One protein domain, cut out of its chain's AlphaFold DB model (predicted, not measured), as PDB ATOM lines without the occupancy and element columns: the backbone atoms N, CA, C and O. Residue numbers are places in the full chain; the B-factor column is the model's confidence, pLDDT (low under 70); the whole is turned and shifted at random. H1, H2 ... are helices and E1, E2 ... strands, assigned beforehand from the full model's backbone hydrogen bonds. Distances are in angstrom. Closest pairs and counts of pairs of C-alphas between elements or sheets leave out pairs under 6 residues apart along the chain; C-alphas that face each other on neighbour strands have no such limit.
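AT A GLANCE: This is residues 237 to 351 of the 382 residues of an uncharacterized protein of Pandoraea oxalativorans (UniProt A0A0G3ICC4). Two helices, H4 and H5, run side by side through the middle of a rounded helical body; H1 and H2, an antiparallel pair, cross over both of them on one side, while on the other side H3 packs on H4 and H6 folds back along H5. The short strands E1 and E2 form a small antiparallel ribbon at one end, next to the last turns of H4 and H6. The printed part has 115 residues, in the order H1 H2 H3 H4 E1 H5 H6 E2, and its class is mostly helix. It is compact, with a radius of gyration of the C-alphas of 12.8 A and spans of 35 by 27 by 26 A.

HOW THE PARTS SIT: H1, residues 237 to 250, and H2, residues 254 to 265, are close but not clearly touching, at a shallow tilt of 16 degrees, opposite ways. H3, residues 273 to 281, touches H4, residues 287 to 298, at a steep tilt of 62 degrees; the closest C-alphas, of Ala 279 and Ala 289, are 4.3 A apart. H1 touches H4 at a steep tilt of 57 degrees, with the C-alphas of Gly 240 and Lys 298 closest, 4.2 A apart; of H4, residues 294 to 298 alone touch H1. H2 touches H4 only just about perpendicular, at 72 degrees, with C-alphas 263 and 291 closest, 5.2 A apart. E1, residues 302 to 304, is antiparallel to E2, residues 348 to 350: N 303 and O 349 are 3.1 A apart and N 349 and O 303 2.8 A, both within hydrogen-bond range. H5, residues 312 to 324, touches H1 through its residues 313 to 317 and H2 through 320 to 324, the closest C-alphas being 247 and 313, 5.7 A apart, and 256 and 324, 5.1 A apart. H5 and H6, residues 335 to 347, form a helical hairpin, at a shallow tilt of 34.7 degrees, only just short of steep, with C-alphas 312 and 347 closest, 6.2 A apart. H1 and H6 are apart. In H1, H2, H3, H4, H5 and H6 every O i to N i+4 pair is within hydrogen-bond range.

IN THESE COORDINATES: H1 begins at C-alpha 237, (113.187, -19.516, -43.396), and is 20.0 A long. H2 measures 16.1 A, H3 12.1 A, H4 16.0 A, H5 18.4 A and H6 18.2 A; H5 begins at C-alpha 312, (110.486, -2.831, -38.015). E1 is 7.1 A long and E2 6.5 A, ending at C-alpha 350, (111.453, -7.198, -50.826).

THE WHOLE: The two C-alphas farthest apart, of Ala 238 and Gly 330, are 37.1 A apart. The printed part has no cut, and no link is long. Mean pLDDT of the printed part is 78.1; 21 residues are under 70, among them 326 to 338.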
ATOM      1  N   ALA A 237     114.178 -18.981 -44.324       67.94
ATOM      2  CA  ALA A 237     113.187 -19.516 -43.396       67.94
ATOM      3  C   ALA A 237     113.613 -19.328 -41.930       67.94
ATOM      4  O   ALA A 237     112.808 -18.872 -41.131       67.94
ATOM      5  N   ALA A 238     114.883 -19.573 -41.587       66.19
ATOM      6  CA  ALA A 238     115.380 -19.375 -40.222       66.19
ATOM      7  C   ALA A 238     115.300 -17.906 -39.755       66.19
ATOM      8  O   ALA A 238     114.896 -17.633 -38.626       66.19
ATOM      9  N   VAL A 239     115.639 -16.947 -40.627       72.06
ATOM     10  CA  VAL A 239     115.509 -15.506 -40.327       72.06
ATOM     11  C   VAL A 239     114.040 -15.110 -40.171       72.06
ATOM     12  O   VAL A 239     113.690 -14.344 -39.270       72.06
ATOM     13  N   GLY A 240     113.173 -15.654 -41.027       80.00
ATOM     14  CA  GLY A 240     111.733 -15.458 -40.928       80.00
ATOM     15  C   GLY A 240     111.160 -16.001 -39.620       80.00
ATOM     16  O   GLY A 240     110.453 -15.285 -38.916       80.00
ATOM     17  N   GLU A 241     111.528 -17.223 -39.233       83.31
ATOM     18  CA  GLU A 241     111.130 -17.840 -37.962       83.31
ATOM     19  C   GLU A 241     111.567 -17.010 -36.752       83.31
ATOM     20  O   GLU A 241     110.750 -16.766 -35.862       83.31
ATOM     21  N   GLN A 242     112.810 -16.516 -36.742       80.88
ATOM     22  CA  GLN A 242     113.304 -15.653 -35.669       80.88
ATOM     23  C   GLN A 242     112.525 -14.333 -35.602       80.88
ATOM     24  O   GLN A 242     112.067 -13.938 -34.532       80.88
ATOM     25  N   THR A 243     112.283 -13.694 -36.749       82.69
ATOM     26  CA  THR A 243     111.510 -12.443 -36.826       82.69
ATOM     27  C   THR A 243     110.087 -12.635 -36.294       82.69
ATOM     28  O   THR A 243     109.568 -11.802 -35.549       82.69
ATOM     29  N   ILE A 244     109.446 -13.757 -36.633       89.69
ATOM     30  CA  ILE A 244     108.120 -14.112 -36.121       89.69
ATOM     31  C   ILE A 244     108.154 -14.385 -34.613       89.69
ATOM     32  O   ILE A 244     107.233 -13.970 -33.905       89.69
ATOM     33  N   ALA A 245     109.194 -15.053 -34.110       86.62
ATOM     34  CA  ALA A 245     109.370 -15.293 -32.682       86.62
ATOM     35  C   ALA A 245     109.513 -13.978 -31.902       86.62
ATOM     36  O   ALA A 245     108.841 -13.805 -30.883       86.62
ATOM     37  N   ASP A 246     110.298 -13.030 -32.416       82.88
ATOM     38  CA  ASP A 246     110.508 -11.715 -31.803       82.88
ATOM     39  C   ASP A 246     109.215 -10.887 -31.785       82.88
ATOM     40  O   ASP A 246     108.837 -10.332 -30.748       82.88
ATOM     41  N   ILE A 247     108.468 -10.873 -32.900       86.75
ATOM     42  CA  ILE A 247     107.149 -10.227 -32.965       86.75
ATOM     43  C   ILE A 247     106.206 -10.866 -31.940       86.75
ATOM     44  O   ILE A 247     105.589 -10.151 -31.150       86.75
ATOM     45  N   ARG A 248     106.122 -12.205 -31.899       89.50
ATOM     46  CA  ARG A 248     105.245 -12.937 -30.970       89.50
ATOM     47  C   ARG A 248     105.592 -12.653 -29.507       89.50
ATOM     48  O   ARG A 248     104.678 -12.469 -28.702       89.50
ATOM     49  N   ALA A 249     106.880 -12.624 -29.164       85.31
ATOM     50  CA  ALA A 249     107.364 -12.354 -27.811       85.31
ATOM     51  C   ALA A 249     107.037 -10.925 -27.354       85.31
ATOM     52  O   ALA A 249     106.741 -10.706 -26.180       85.31
ATOM     53  N   GLY A 250     107.036  -9.962 -28.281       84.50
ATOM     54  CA  GLY A 250     106.688  -8.577 -27.987       84.50
ATOM     55  C   GLY A 250     105.196  -8.338 -27.726       84.50
ATOM     56  O   GLY A 250     104.859  -7.331 -27.101       84.50
ATOM     57  N   LEU A 251     104.297  -9.195 -28.229       87.62
ATOM     58  CA  LEU A 251     102.844  -8.990 -28.138       87.62
ATOM     59  C   LEU A 251     102.364  -9.096 -26.685       87.62
ATOM     60  O   LEU A 251     102.464 -10.160 -26.065       87.62
ATOM     61  N   ARG A 252     101.812  -7.996 -26.158       82.94
ATOM     62  CA  ARG A 252     101.434  -7.865 -24.738       82.94
ATOM     63  C   ARG A 252     100.101  -8.529 -24.401       82.94
ATOM     64  O   ARG A 252      99.985  -9.171 -23.360       82.94
ATOM     65  N   ASP A 253      99.128  -8.412 -25.298       85.94
ATOM     66  CA  ASP A 253      97.750  -8.828 -25.046       85.94
ATOM     67  C   ASP A 253      97.446 -10.208 -25.647       85.94
ATOM     68  O   ASP A 253      97.728 -10.476 -26.818       85.94
ATOM     69  N   ALA A 254      96.802 -11.074 -24.857       84.81
ATOM     70  CA  ALA A 254      96.323 -12.388 -25.293       84.81
ATOM     71  C   ALA A 254      95.479 -12.359 -26.590       84.81
ATOM     72  O   ALA A 254      95.799 -13.126 -27.498       84.81
ATOM     73  N   PRO A 255      94.476 -11.466 -26.760       84.56
ATOM     74  CA  PRO A 255      93.686 -11.421 -27.995       84.56
ATOM     75  C   PRO A 255      94.513 -11.053 -29.235       84.56
ATOM     76  O   PRO A 255      94.248 -11.560 -30.325       84.56
ATOM     77  N   THR A 256      95.535 -10.206 -29.090       84.56
ATOM     78  CA  THR A 256      96.427  -9.851 -30.202       84.56
ATOM     79  C   THR A 256      97.328 -11.017 -30.579       84.56
ATOM     80  O   THR A 256      97.532 -11.283 -31.763       84.56
ATOM     81  N   ARG A 257      97.824 -11.755 -29.581       88.25
ATOM     82  CA  ARG A 257      98.605 -12.971 -29.810       88.25
ATOM     83  C   ARG A 257      97.782 -14.036 -30.535       88.25
ATOM     84  O   ARG A 257      98.252 -14.576 -31.528       88.25
ATOM     85  N   GLU A 258      96.532 -14.255 -30.131       88.25
ATOM     86  CA  GLU A 258      95.618 -15.178 -30.820       88.25
ATOM     87  C   GLU A 258      95.296 -14.741 -32.257       88.25
ATOM     88  O   GLU A 258      95.212 -15.578 -33.157       88.25
ATOM     89  N   ALA A 259      95.120 -13.438 -32.501       85.94
ATOM     90  CA  ALA A 259      94.914 -12.911 -33.848       85.94
ATOM     91  C   ALA A 259      96.153 -13.124 -34.734       85.94
ATOM     92  O   ALA A 259      96.024 -13.567 -35.874       85.94
ATOM     93  N   PHE A 260      97.349 -12.873 -34.199       88.81
ATOM     94  CA  PHE A 260      98.610 -13.125 -34.892       88.81
ATOM     95  C   PHE A 260      98.827 -14.617 -35.180       88.81
ATOM     96  O   PHE A 260      99.154 -14.990 -36.305       88.81
ATOM     97  N   ASP A 261      98.557 -15.487 -34.206       89.50
ATOM     98  CA  ASP A 261      98.659 -16.937 -34.377       89.50
ATOM     99  C   ASP A 261      97.640 -17.465 -35.396       89.50
ATOM    100  O   ASP A 261      97.953 -18.362 -36.176       89.50
ATOM    101  N   ARG A 262      96.450 -16.858 -35.473       89.44
ATOM    102  CA  ARG A 262      95.461 -17.154 -36.518       89.44
ATOM    103  C   ARG A 262      95.951 -16.763 -37.912       89.44
ATOM    104  O   ARG A 262      95.681 -17.493 -38.863       89.44
ATOM    105  N   LEU A 263      96.654 -15.637 -38.046       88.06
ATOM    106  CA  LEU A 263      97.269 -15.228 -39.312       88.06
ATOM    107  C   LEU A 263      98.397 -16.190 -39.712       88.06
ATOM    108  O   LEU A 263      98.457 -16.617 -40.862       88.06
ATOM    109  N   LEU A 264      99.233 -16.603 -38.756       87.12
ATOM    110  CA  LEU A 264     100.310 -17.572 -38.982       87.12
ATOM    111  C   LEU A 264      99.809 -18.980 -39.306       87.12
ATOM    112  O   LEU A 264     100.429 -19.674 -40.111       87.12
ATOM    113  N   GLY A 265      98.704 -19.406 -38.693       84.31
ATOM    114  CA  GLY A 265      98.081 -20.705 -38.947       84.31
ATOM    115  C   GLY A 265      97.437 -20.813 -40.330       84.31
ATOM    116  O   GLY A 265      97.182 -21.915 -40.794       84.31
ATOM    117  N   LYS A 266      97.195 -19.686 -41.014       80.00
ATOM    118  CA  LYS A 266      96.765 -19.652 -42.423       80.00
ATOM    119  C   LYS A 266      97.950 -19.669 -43.405       80.00
ATOM    120  O   LYS A 266      97.738 -19.777 -44.609       80.00
ATOM    121  N   ALA A 267      99.183 -19.551 -42.908       72.38
ATOM    122  CA  ALA A 267     100.402 -19.338 -43.687       72.38
ATOM    123  C   ALA A 267     101.215 -20.633 -43.886       72.38
ATOM    124  O   ALA A 267     102.409 -20.674 -43.575       72.38
ATOM    125  N   ASP A 268     100.578 -21.706 -44.361       77.88
ATOM    126  CA  ASP A 268     101.263 -22.984 -44.639       77.88
ATOM    127  C   ASP A 268     102.010 -22.988 -45.980       77.88
ATOM    128  O   ASP A 268     102.930 -23.776 -46.190       77.88
ATOM    129  N   THR A 269     101.660 -22.071 -46.878       80.69
ATOM    130  CA  THR A 269     102.349 -21.842 -48.153       80.69
ATOM    131  C   THR A 269     102.999 -20.457 -48.175       80.69
ATOM    132  O   THR A 269     102.623 -19.615 -47.367       80.69
ATOM    133  N   PRO A 270     103.970 -20.171 -49.055       80.88
ATOM    134  CA  PRO A 270     104.474 -18.810 -49.247       80.88
ATOM    135  C   PRO A 270     103.386 -17.888 -49.811       80.88
ATOM    136  O   PRO A 270     102.463 -18.353 -50.489       80.88
ATOM    137  N   ALA A 271     103.486 -16.584 -49.546       84.44
ATOM    138  CA  ALA A 271     102.547 -15.630 -50.119       84.44
ATOM    139  C   ALA A 271     102.890 -15.438 -51.602       84.44
ATOM    140  O   ALA A 271     104.039 -15.213 -51.968       84.44
ATOM    141  N   GLY A 272     101.892 -15.516 -52.486       85.00
ATOM    142  CA  GLY A 272     102.122 -15.208 -53.896       85.00
ATOM    143  C   GLY A 272     102.631 -13.773 -54.061       85.00
ATOM    144  O   GLY A 272     102.166 -12.864 -53.375       85.00
ATOM    145  N   GLU A 273     103.539 -13.547 -55.007       83.31
ATOM    146  CA  GLU A 273     104.119 -12.230 -55.310       83.31
ATOM    147  C   GLU A 273     103.065 -11.117 -55.437       83.31
ATOM    148  O   GLU A 273     103.206 -10.050 -54.838       83.31
ATOM    149  N   HIS A 274     101.964 -11.390 -56.139       80.38
ATOM    150  CA  HIS A 274     100.856 -10.444 -56.284       80.38
ATOM    151  C   HIS A 274     100.143 -10.136 -54.961       80.38
ATOM    152  O   HIS A 274      99.684  -9.012 -54.770       80.38
ATOM    153  N   ALA A 275     100.068 -11.098 -54.038       86.00
ATOM    154  CA  ALA A 275      99.482 -10.886 -52.717       86.00
ATOM    155  C   ALA A 275     100.390 -10.008 -51.847       86.00
ATOM    156  O   ALA A 275      99.894  -9.112 -51.170       86.00
ATOM    157  N   ILE A 276     101.710 -10.206 -51.919       84.56
ATOM    158  CA  ILE A 276     102.692  -9.370 -51.214       84.56
ATOM    159  C   ILE A 276     102.653  -7.941 -51.759       84.56
ATOM    160  O   ILE A 276     102.493  -6.994 -50.994       84.56
ATOM    161  N   ALA A 277     102.744  -7.777 -53.082       82.12
ATOM    162  CA  ALA A 277     102.700  -6.465 -53.723       82.12
ATOM    163  C   ALA A 277     101.363  -5.752 -53.466       82.12
ATOM    164  O   ALA A 277     101.348  -4.561 -53.154       82.12
ATOM    165  N   GLY A 278     100.246  -6.485 -53.526       85.31
ATOM    166  CA  GLY A 278      98.918  -5.975 -53.193       85.31
ATOM    167  C   GLY A 278      98.805  -5.538 -51.733       85.31
ATOM    168  O   GLY A 278      98.312  -4.448 -51.462       85.31
ATOM    169  N   ALA A 279      99.325  -6.329 -50.791       86.56
ATOM    170  CA  ALA A 279      99.344  -5.978 -49.372       86.56
ATOM    171  C   ALA A 279     100.220  -4.748 -49.080       86.56
ATOM    172  O   ALA A 279      99.823  -3.878 -48.308       86.56
ATOM    173  N   LEU A 280     101.376  -4.639 -49.741       81.88
ATOM    174  CA  LEU A 280     102.271  -3.484 -49.641       81.88
ATOM    175  C   LEU A 280     101.763  -2.244 -50.384       81.88
ATOM    176  O   LEU A 280     102.273  -1.162 -50.130       81.88
ATOM    177  N   SER A 281     100.788  -2.376 -51.282       83.00
ATOM    178  CA  SER A 281     100.190  -1.243 -52.004       83.00
ATOM    179  C   SER A 281      98.815  -0.853 -51.457       83.00
ATOM    180  O   SER A 281      98.287   0.199 -51.810       83.00
ATOM    181  N   SER A 282      98.221  -1.688 -50.600       81.69
ATOM    182  CA  SER A 282      96.908  -1.438 -50.012       81.69
ATOM    183  C   SER A 282      96.940  -0.209 -49.107       81.69
ATOM    184  O   SER A 282      97.840  -0.043 -48.281       81.69
ATOM    185  N   HIS A 283      95.922   0.643 -49.234       77.06
ATOM    186  CA  HIS A 283      95.698   1.753 -48.308       77.06
ATOM    187  C   HIS A 283      95.094   1.296 -46.976       77.06
ATOM    188  O   HIS A 283      95.171   2.029 -45.998       77.06
ATOM    189  N   GLU A 284      94.558   0.079 -46.908       78.12
ATOM    190  CA  GLU A 284      93.969  -0.482 -45.696       78.12
ATOM    191  C   GLU A 284      94.709  -1.748 -45.262       78.12
ATOM    192  O   GLU A 284      94.909  -2.679 -46.052       78.12
ATOM    193  N   LEU A 285      95.077  -1.807 -43.978       76.56
ATOM    194  CA  LEU A 285      95.606  -3.012 -43.340       76.56
ATOM    195  C   LEU A 285      94.446  -3.902 -42.893       76.56
ATOM    196  O   LEU A 285      94.067  -3.944 -41.725       76.56
ATOM    197  N   ASN A 286      93.848  -4.595 -43.854       83.94
ATOM    198  CA  ASN A 286      92.855  -5.621 -43.567       83.94
ATOM    199  C   ASN A 286      93.524  -6.963 -43.206       83.94
ATOM    200  O   ASN A 286      94.731  -7.153 -43.379       83.94
ATOM    201  N   GLU A 287      92.736  -7.904 -42.680       85.06
ATOM    202  CA  GLU A 287      93.225  -9.232 -42.280       85.06
ATOM    203  C   GLU A 287      93.958  -9.972 -43.427       85.06
ATOM    204  O   GLU A 287      95.035 -10.511 -43.167       85.06
ATOM    205  N   PRO A 288      93.479  -9.956 -44.693       87.75
ATOM    206  CA  PRO A 288      94.216 -10.527 -45.824       87.75
ATOM    207  C   PRO A 288      95.587  -9.886 -46.082       87.75
ATOM    208  O   PRO A 288      96.566 -10.609 -46.267       87.75
ATOM    209  N   ALA A 289      95.679  -8.552 -46.075       86.88
ATOM    210  CA  ALA A 289      96.934  -7.841 -46.310       86.88
ATOM    211  C   ALA A 289      97.947  -8.119 -45.192       86.88
ATOM    212  O   ALA A 289      99.108  -8.423 -45.466       86.88
ATOM    213  N   MET A 290      97.500  -8.101 -43.931       86.62
ATOM    214  CA  MET A 290      98.366  -8.456 -42.808       86.62
ATOM    215  C   MET A 290      98.787  -9.926 -42.859       86.62
ATOM    216  O   MET A 290      99.940 -10.243 -42.585       86.62
ATOM    217  N   GLY A 291      97.879 -10.821 -43.259       89.56
ATOM    218  CA  GLY A 291      98.185 -12.231 -43.485       89.56
ATOM    219  C   GLY A 291      99.309 -12.416 -44.498       89.56
ATOM    220  O   GLY A 291     100.285 -13.095 -44.191       89.56
ATOM    221  N   ALA A 292      99.230 -11.746 -45.651       89.75
ATOM    222  CA  ALA A 292     100.268 -11.802 -46.680       89.75
ATOM    223  C   ALA A 292     101.619 -11.247 -46.189       89.75
ATOM    224  O   ALA A 292     102.656 -11.837 -46.479       89.75
ATOM    225  N   ILE A 293     101.623 -10.157 -45.410       88.62
ATOM    226  CA  ILE A 293     102.853  -9.584 -44.836       88.62
ATOM    227  C   ILE A 293     103.478 -10.539 -43.812       88.62
ATOM    228  O   ILE A 293     104.671 -10.821 -43.883       88.62
ATOM    229  N   VAL A 294     102.687 -11.067 -42.874       90.38
ATOM    230  CA  VAL A 294     103.160 -12.004 -41.839       90.38
ATOM    231  C   VAL A 294     103.653 -13.310 -42.461       90.38
ATOM    232  O   VAL A 294     104.681 -13.843 -42.047       90.38
ATOM    233  N   GLN A 295     102.965 -13.804 -43.486       90.69
ATOM    234  CA  GLN A 295     103.369 -14.970 -44.268       90.69
ATOM    235  C   GLN A 295     104.698 -14.710 -44.983       90.69
ATOM    236  O   GLN A 295     105.640 -15.478 -44.818       90.69
ATOM    237  N   ALA A 296     104.829 -13.587 -45.686       88.31
ATOM    238  CA  ALA A 296     106.069 -13.237 -46.364       88.31
ATOM    239  C   ALA A 296     107.243 -13.022 -45.387       88.31
ATOM    240  O   ALA A 296     108.370 -13.396 -45.699       88.31
ATOM    241  N   LEU A 297     106.998 -12.497 -44.181       88.62
ATOM    242  CA  LEU A 297     108.008 -12.435 -43.117       88.62
ATOM    243  C   LEU A 297     108.401 -13.837 -42.628       88.62
ATOM    244  O   LEU A 297     109.588 -14.132 -42.551       88.62
ATOM    245  N   LYS A 298     107.433 -14.729 -42.369       89.56
ATOM    246  CA  LYS A 298     107.668 -16.121 -41.932       89.56
ATOM    247  C   LYS A 298     108.555 -16.895 -42.911       89.56
ATOM    248  O   LYS A 298     109.429 -17.639 -42.481       89.56
ATOM    249  N   PHE A 299     108.346 -16.715 -44.215       86.50
ATOM    250  CA  PHE A 299     109.135 -17.385 -45.257       86.50
ATOM    251  C   PHE A 299     110.406 -16.618 -45.666       86.50
ATOM    252  O   PHE A 299     111.164 -17.093 -46.513       86.50
ATOM    253  N   GLY A 300     110.669 -15.455 -45.060       82.94
ATOM    254  CA  GLY A 300     111.833 -14.621 -45.361       82.94
ATOM    255  C   GLY A 300     111.803 -13.976 -46.754       82.94
ATOM    256  O   GLY A 300     112.859 -13.703 -47.319       82.94
ATOM    257  N   GLU A 301     110.609 -13.772 -47.319       84.31
ATOM    258  CA  GLU A 301     110.350 -13.074 -48.591       84.31
ATOM    259  C   GLU A 301     110.275 -11.547 -48.411       84.31
ATOM    260  O   GLU A 301     110.538 -10.769 -49.337       84.31
ATOM    261  N   LEU A 302     109.922 -11.115 -47.198       84.69
ATOM    262  CA  LEU A 302     110.049  -9.742 -46.733       84.69
ATOM    263  C   LEU A 302     111.074  -9.669 -45.608       84.69
ATOM    264  O   LEU A 302     111.167 -10.562 -44.768       84.69
ATOM    265  N   ARG A 303     111.814  -8.562 -45.579       79.69
ATOM    266  CA  ARG A 303     112.742  -8.216 -44.501       79.69
ATOM    267  C   ARG A 303     112.654  -6.734 -44.196       79.69
ATOM    268  O   ARG A 303     112.238  -5.942 -45.039       79.69
ATOM    269  N   PHE A 304     113.081  -6.350 -43.005       78.81
ATOM    270  CA  PHE A 304     113.250  -4.943 -42.674       78.81
ATOM    271  C   PHE A 304     114.619  -4.463 -43.169       78.81
ATOM    272  O   PHE A 304     115.631  -5.086 -42.861       78.81
ATOM    273  N   GLY A 305     114.651  -3.391 -43.960       69.38
ATOM    274  CA  GLY A 305     115.891  -2.846 -44.519       69.38
ATOM    275  C   GLY A 305     116.604  -1.864 -43.584       69.38
ATOM    276  O   GLY A 305     115.953  -1.087 -42.881       69.38
ATOM    277  N   GLY A 306     117.943  -1.854 -43.630       72.44
ATOM    278  CA  GLY A 306     118.805  -0.843 -42.990       72.44
ATOM    279  C   GLY A 306     118.470  -0.553 -41.521       72.44
ATOM    280  O   GLY A 306     118.293  -1.470 -40.722       72.44
ATOM    281  N   ASP A 307     118.314   0.732 -41.182       67.12
ATOM    282  CA  ASP A 307     117.986   1.229 -39.828       67.12
ATOM    283  C   ASP A 307     116.631   0.728 -39.288       67.12
ATOM    284  O   ASP A 307     116.301   0.893 -38.111       67.12
ATOM    285  N   SER A 308     115.815   0.111 -40.145       71.50
ATOM    286  CA  SER A 308     114.513  -0.430 -39.766       71.50
ATOM    287  C   SER A 308     114.584  -1.867 -39.255       71.50
ATOM    288  O   SER A 308     113.565  -2.378 -38.809       71.50
ATOM    289  N   ALA A 309     115.746  -2.527 -39.277       71.50
ATOM    290  CA  ALA A 309     115.891  -3.897 -38.777       71.50
ATOM    291  C   ALA A 309     115.492  -4.040 -37.297       71.50
ATOM    292  O   ALA A 309     114.836  -5.007 -36.919       71.50
ATOM    293  N   THR A 310     115.819  -3.044 -36.472       70.69
ATOM    294  CA  THR A 310     115.531  -3.041 -35.028       70.69
ATOM    295  C   THR A 310     114.138  -2.500 -34.699       70.69
ATOM    296  O   THR A 310     113.510  -2.933 -33.736       70.69
ATOM    297  N   THR A 311     113.624  -1.565 -35.504       76.94
ATOM    298  CA  THR A 311     112.336  -0.886 -35.258       76.94
ATOM    299  C   THR A 311     111.170  -1.466 -36.059       76.94
ATOM    300  O   THR A 311     110.008  -1.239 -35.735       76.94
ATOM    301  N   GLY A 312     111.454  -2.225 -37.110       78.31
ATOM    302  CA  GLY A 312     110.486  -2.831 -38.015       78.31
ATOM    303  C   GLY A 312     109.609  -3.900 -37.363       78.31
ATOM    304  O   GLY A 312     108.385  -3.805 -37.495       78.31
ATOM    305  N   PRO A 313     110.172  -4.864 -36.605       82.31
ATOM    306  CA  PRO A 313     109.379  -5.835 -35.853       82.31
ATOM    307  C   PRO A 313     108.400  -5.156 -34.888       82.31
ATOM    308  O   PRO A 313     107.231  -5.527 -34.821       82.31
ATOM    309  N   GLU A 314     108.848  -4.092 -34.216       79.56
ATOM    310  CA  GLU A 314     108.019  -3.271 -33.329       79.56
ATOM    311  C   GLU A 314     106.870  -2.587 -34.091       79.56
ATOM    312  O   GLU A 314     105.738  -2.547 -33.612       79.56
ATOM    313  N   ARG A 315     107.121  -2.104 -35.314       80.25
ATOM    314  CA  ARG A 315     106.083  -1.509 -36.173       80.25
ATOM    315  C   ARG A 315     105.054  -2.539 -36.640       80.25
ATOM    316  O   ARG A 315     103.863  -2.237 -36.604       80.25
ATOM    317  N   VAL A 316     105.480  -3.751 -37.026       82.31
ATOM    318  CA  VAL A 316     104.544  -4.860 -37.315       82.31
ATOM    319  C   VAL A 316     103.713  -5.162 -36.078       82.31
ATOM    320  O   VAL A 316     102.493  -5.296 -36.172       82.31
ATOM    321  N   ARG A 317     104.354  -5.209 -34.908       84.25
ATOM    322  CA  ARG A 317     103.676  -5.447 -33.640       84.25
ATOM    323  C   ARG A 317     102.597  -4.404 -33.362       84.25
ATOM    324  O   ARG A 317     101.451  -4.775 -33.125       84.25
ATOM    325  N   CYS A 318     102.927  -3.118 -33.453       80.81
ATOM    326  CA  CYS A 318     101.961  -2.038 -33.259       80.81
ATOM    327  C   CYS A 318     100.801  -2.118 -34.261       80.81
ATOM    328  O   CYS A 318      99.649  -1.912 -33.881       80.81
ATOM    329  N   ALA A 319     101.073  -2.458 -35.524       79.62
ATOM    330  CA  ALA A 319     100.031  -2.632 -36.533       79.62
ATOM    331  C   ALA A 319      99.103  -3.824 -36.218       79.62
ATOM    332  O   ALA A 319      97.887  -3.726 -36.386       79.62
ATOM    333  N   LEU A 320      99.648  -4.932 -35.707       79.38
ATOM    334  CA  LEU A 320      98.874  -6.094 -35.257       79.38
ATOM    335  C   LEU A 320      98.012  -5.777 -34.028       79.38
ATOM    336  O   LEU A 320      96.841  -6.150 -33.988       79.38
ATOM    337  N   GLU A 321      98.567  -5.060 -33.051       83.62
ATOM    338  CA  GLU A 321      97.845  -4.594 -31.858       83.62
ATOM    339  C   GLU A 321      96.672  -3.678 -32.237       83.62
ATOM    340  O   GLU A 321      95.578  -3.795 -31.680       83.62
ATOM    341  N   GLN A 322      96.857  -2.820 -33.244       79.00
ATOM    342  CA  GLN A 322      95.780  -1.995 -33.786       79.00
ATOM    343  C   GLN A 322      94.683  -2.843 -34.445       79.00
ATOM    344  O   GLN A 322      93.509  -2.624 -34.149       79.00
ATOM    345  N   LEU A 323      95.049  -3.836 -35.265       72.06
ATOM    346  CA  LEU A 323      94.125  -4.766 -35.936       72.06
ATOM    347  C   LEU A 323      93.296  -5.614 -34.959       72.06
ATOM    348  O   LEU A 323      92.105  -5.857 -35.177       72.06
ATOM    349  N   ALA A 324      93.920  -6.064 -33.870       74.44
ATOM    350  CA  ALA A 324      93.275  -6.895 -32.862       74.44
ATOM    351  C   ALA A 324      92.341  -6.106 -31.932       74.44
ATOM    352  O   ALA A 324      91.430  -6.701 -31.353       74.44
ATOM    353  N   SER A 325      92.526  -4.786 -31.801       75.62
ATOM    354  CA  SER A 325      91.736  -3.951 -30.895       75.62
ATOM    355  C   SER A 325      90.254  -3.890 -31.320       75.62
ATOM    356  O   SER A 325      89.920  -3.287 -32.345       75.62
ATOM    357  N   PRO A 326      89.318  -4.455 -30.530       59.19
ATOM    358  CA  PRO A 326      87.894  -4.469 -30.875       59.19
ATOM    359  C   PRO A 326      87.267  -3.067 -30.853       59.19
ATOM    360  O   PRO A 326      86.301  -2.820 -31.569       59.19
ATOM    361  N   VAL A 327      87.849  -2.132 -30.090       57.59
ATOM    362  CA  VAL A 327      87.391  -0.735 -29.967       57.59
ATOM    363  C   VAL A 327      87.642   0.064 -31.255       57.59
ATOM    364  O   VAL A 327      86.942   1.038 -31.521       57.59
ATOM    365  N   LYS A 328      88.597  -0.359 -32.095       53.53
ATOM    366  CA  LYS A 328      88.997   0.370 -33.310       53.53
ATOM    367  C   LYS A 328      88.401  -0.170 -34.611       53.53
ATOM    368  O   LYS A 328      88.567   0.479 -35.636       53.53
ATOM    369  N   ARG A 329      87.617  -1.260 -34.595       52.56
ATOM    370  CA  ARG A 329      86.954  -1.804 -35.807       52.56
ATOM    371  C   ARG A 329      85.969  -0.854 -36.497       52.56
ATOM    372  O   ARG A 329      85.651  -1.088 -37.654       52.56
ATOM    373  N   GLY A 330      85.553   0.229 -35.837       51.12
ATOM    374  CA  GLY A 330      84.799   1.334 -36.448       51.12
ATOM    375  C   GLY A 330      85.598   2.625 -36.697       51.12
ATOM    376  O   GLY A 330      85.016   3.597 -37.152       51.12
ATOM    377  N   LEU A 331      86.900   2.660 -36.376       48.34
ATOM    378  CA  LEU A 331      87.778   3.848 -36.403       48.34
ATOM    379  C   LEU A 331      89.116   3.581 -37.132       48.34
ATOM    380  O   LEU A 331      90.121   4.255 -36.886       48.34
ATOM    381  N   PHE A 332      89.155   2.596 -38.037       51.62
ATOM    382  CA  PHE A 332      90.345   2.295 -38.852       51.62
ATOM    383  C   PHE A 332      90.706   3.395 -39.869       51.62
ATOM    384  O   PHE A 332      91.756   3.311 -40.496       51.62
ATOM    385  N   GLU A 333      89.930   4.478 -39.946       53.19
ATOM    386  CA  GLU A 333      90.284   5.724 -40.647       53.19
ATOM    387  C   GLU A 333      91.144   6.684 -39.804       53.19
ATOM    388  O   GLU A 333      91.283   7.864 -40.117       53.19
ATOM    389  N   THR A 334      91.719   6.231 -38.690       57.75
ATOM    390  CA  THR A 334      92.624   7.091 -37.922       57.75
ATOM    391  C   THR A 334      93.961   7.233 -38.655       57.75
ATOM    392  O   THR A 334      94.645   6.240 -38.910       57.75
ATOM    393  N   ASP A 335      94.358   8.480 -38.938       64.00
ATOM    394  CA  ASP A 335      95.628   8.885 -39.578       64.00
ATOM    395  C   ASP A 335      96.869   8.157 -39.029       64.00
ATOM    396  O   ASP A 335      97.878   7.994 -39.713       64.00
ATOM    397  N   GLU A 336      96.809   7.715 -37.776       64.12
ATOM    398  CA  GLU A 336      97.880   7.012 -37.082       64.12
ATOM    399  C   GLU A 336      98.102   5.580 -37.599       64.12
ATOM    400  O   GLU A 336      99.250   5.155 -37.733       64.12
ATOM    401  N   SER A 337      97.033   4.868 -37.971       60.75
ATOM    402  CA  SER A 337      97.116   3.513 -38.540       60.75
ATOM    403  C   SER A 337      97.681   3.561 -39.963       60.75
ATOM    404  O   SER A 337      98.575   2.794 -40.316       60.75
ATOM    405  N   LEU A 338      97.246   4.549 -40.757       65.06
ATOM    406  CA  LEU A 338      97.806   4.839 -42.082       65.06
ATOM    407  C   LEU A 338      99.277   5.263 -42.004       65.06
ATOM    408  O   LEU A 338     100.082   4.875 -42.850       65.06
ATOM    409  N   ARG A 339      99.655   6.040 -40.981       72.50
ATOM    410  CA  ARG A 339     101.048   6.436 -40.749       72.50
ATOM    411  C   ARG A 339     101.916   5.236 -40.378       72.50
ATOM    412  O   ARG A 339     102.993   5.104 -40.950       72.50
ATOM    413  N   ALA A 340     101.448   4.362 -39.485       65.75
ATOM    414  CA  ALA A 340     102.148   3.134 -39.115       65.75
ATOM    415  C   ALA A 340     102.322   2.198 -40.321       65.75
ATOM    416  O   ALA A 340     103.397   1.640 -40.513       65.75
ATOM    417  N   LEU A 341     101.305   2.099 -41.178       66.12
ATOM    418  CA  LEU A 341     101.314   1.297 -42.401       66.12
ATOM    419  C   LEU A 341     102.290   1.843 -43.451       66.12
ATOM    420  O   LEU A 341     103.109   1.088 -43.966       66.12
ATOM    421  N   ARG A 342     102.283   3.155 -43.721       73.69
ATOM    422  CA  ARG A 342     103.273   3.778 -44.620       73.69
ATOM    423  C   ARG A 342     104.689   3.625 -44.078       73.69
ATOM    424  O   ARG A 342     105.608   3.324 -44.827       73.69
ATOM    425  N   GLN A 343     104.854   3.784 -42.767       74.62
ATOM    426  CA  GLN A 343     106.124   3.547 -42.092       74.62
ATOM    427  C   GLN A 343     106.573   2.090 -42.219       74.62
ATOM    428  O   GLN A 343     107.750   1.844 -42.458       74.62
ATOM    429  N   LEU A 344     105.652   1.133 -42.109       73.31
ATOM    430  CA  LEU A 344     105.918  -0.284 -42.328       73.31
ATOM    431  C   LEU A 344     106.363  -0.552 -43.769       73.31
ATOM    432  O   LEU A 344     107.380  -1.200 -43.983       73.31
ATOM    433  N   GLN A 345     105.637  -0.008 -44.747       76.38
ATOM    434  CA  GLN A 345     105.945  -0.138 -46.171       76.38
ATOM    435  C   GLN A 345     107.323   0.437 -46.504       76.38
ATOM    436  O   GLN A 345     108.073  -0.186 -47.242       76.38
ATOM    437  N   THR A 346     107.702   1.576 -45.911       73.75
ATOM    438  CA  THR A 346     109.049   2.145 -46.095       73.75
ATOM    439  C   THR A 346     110.154   1.322 -45.434       73.75
ATOM    440  O   THR A 346     111.311   1.433 -45.826       73.75
ATOM    441  N   CYS A 347     109.819   0.513 -44.426       73.38
ATOM    442  CA  CYS A 347     110.772  -0.348 -43.730       73.38
ATOM    443  C   CYS A 347     110.939  -1.708 -44.403       73.38
ATOM    444  O   CYS A 347     111.994  -2.324 -44.264       73.38
ATOM    445  N   LEU A 348     109.896  -2.206 -45.066       77.38
ATOM    446  CA  LEU A 348     109.878  -3.529 -45.665       77.38
ATOM    447  C   LEU A 348     110.531  -3.487 -47.043       77.38
ATOM    448  O   LEU A 348     110.036  -2.863 -47.977       77.38
ATOM    449  N   VAL A 349     111.644  -4.199 -47.166       72.19
ATOM    450  CA  VAL A 349     112.344  -4.405 -48.427       72.19
ATOM    451  C   VAL A 349     112.045  -5.814 -48.903       72.19
ATOM    452  O   VAL A 349     112.158  -6.795 -48.160       72.19
ATOM    453  N   ARG A 350     111.667  -5.916 -50.173       67.69
ATOM    454  CA  ARG A 350     111.453  -7.198 -50.826       67.69
ATOM    455  C   ARG A 350     112.794  -7.879 -51.081       67.69
ATOM    456  O   ARG A 350     113.742  -7.240 -51.529       67.69
ATOM    457  N   THR A 351     112.897  -9.176 -50.808       56.75
ATOM    458  CA  THR A 351     114.052  -9.971 -51.250       56.75
ATOM    459  C   THR A 351     113.800 -10.435 -52.690       56.75
ATOM    460  O   THR A 351     113.401 -11.580 -52.903       56.75
TER     461      THR A 351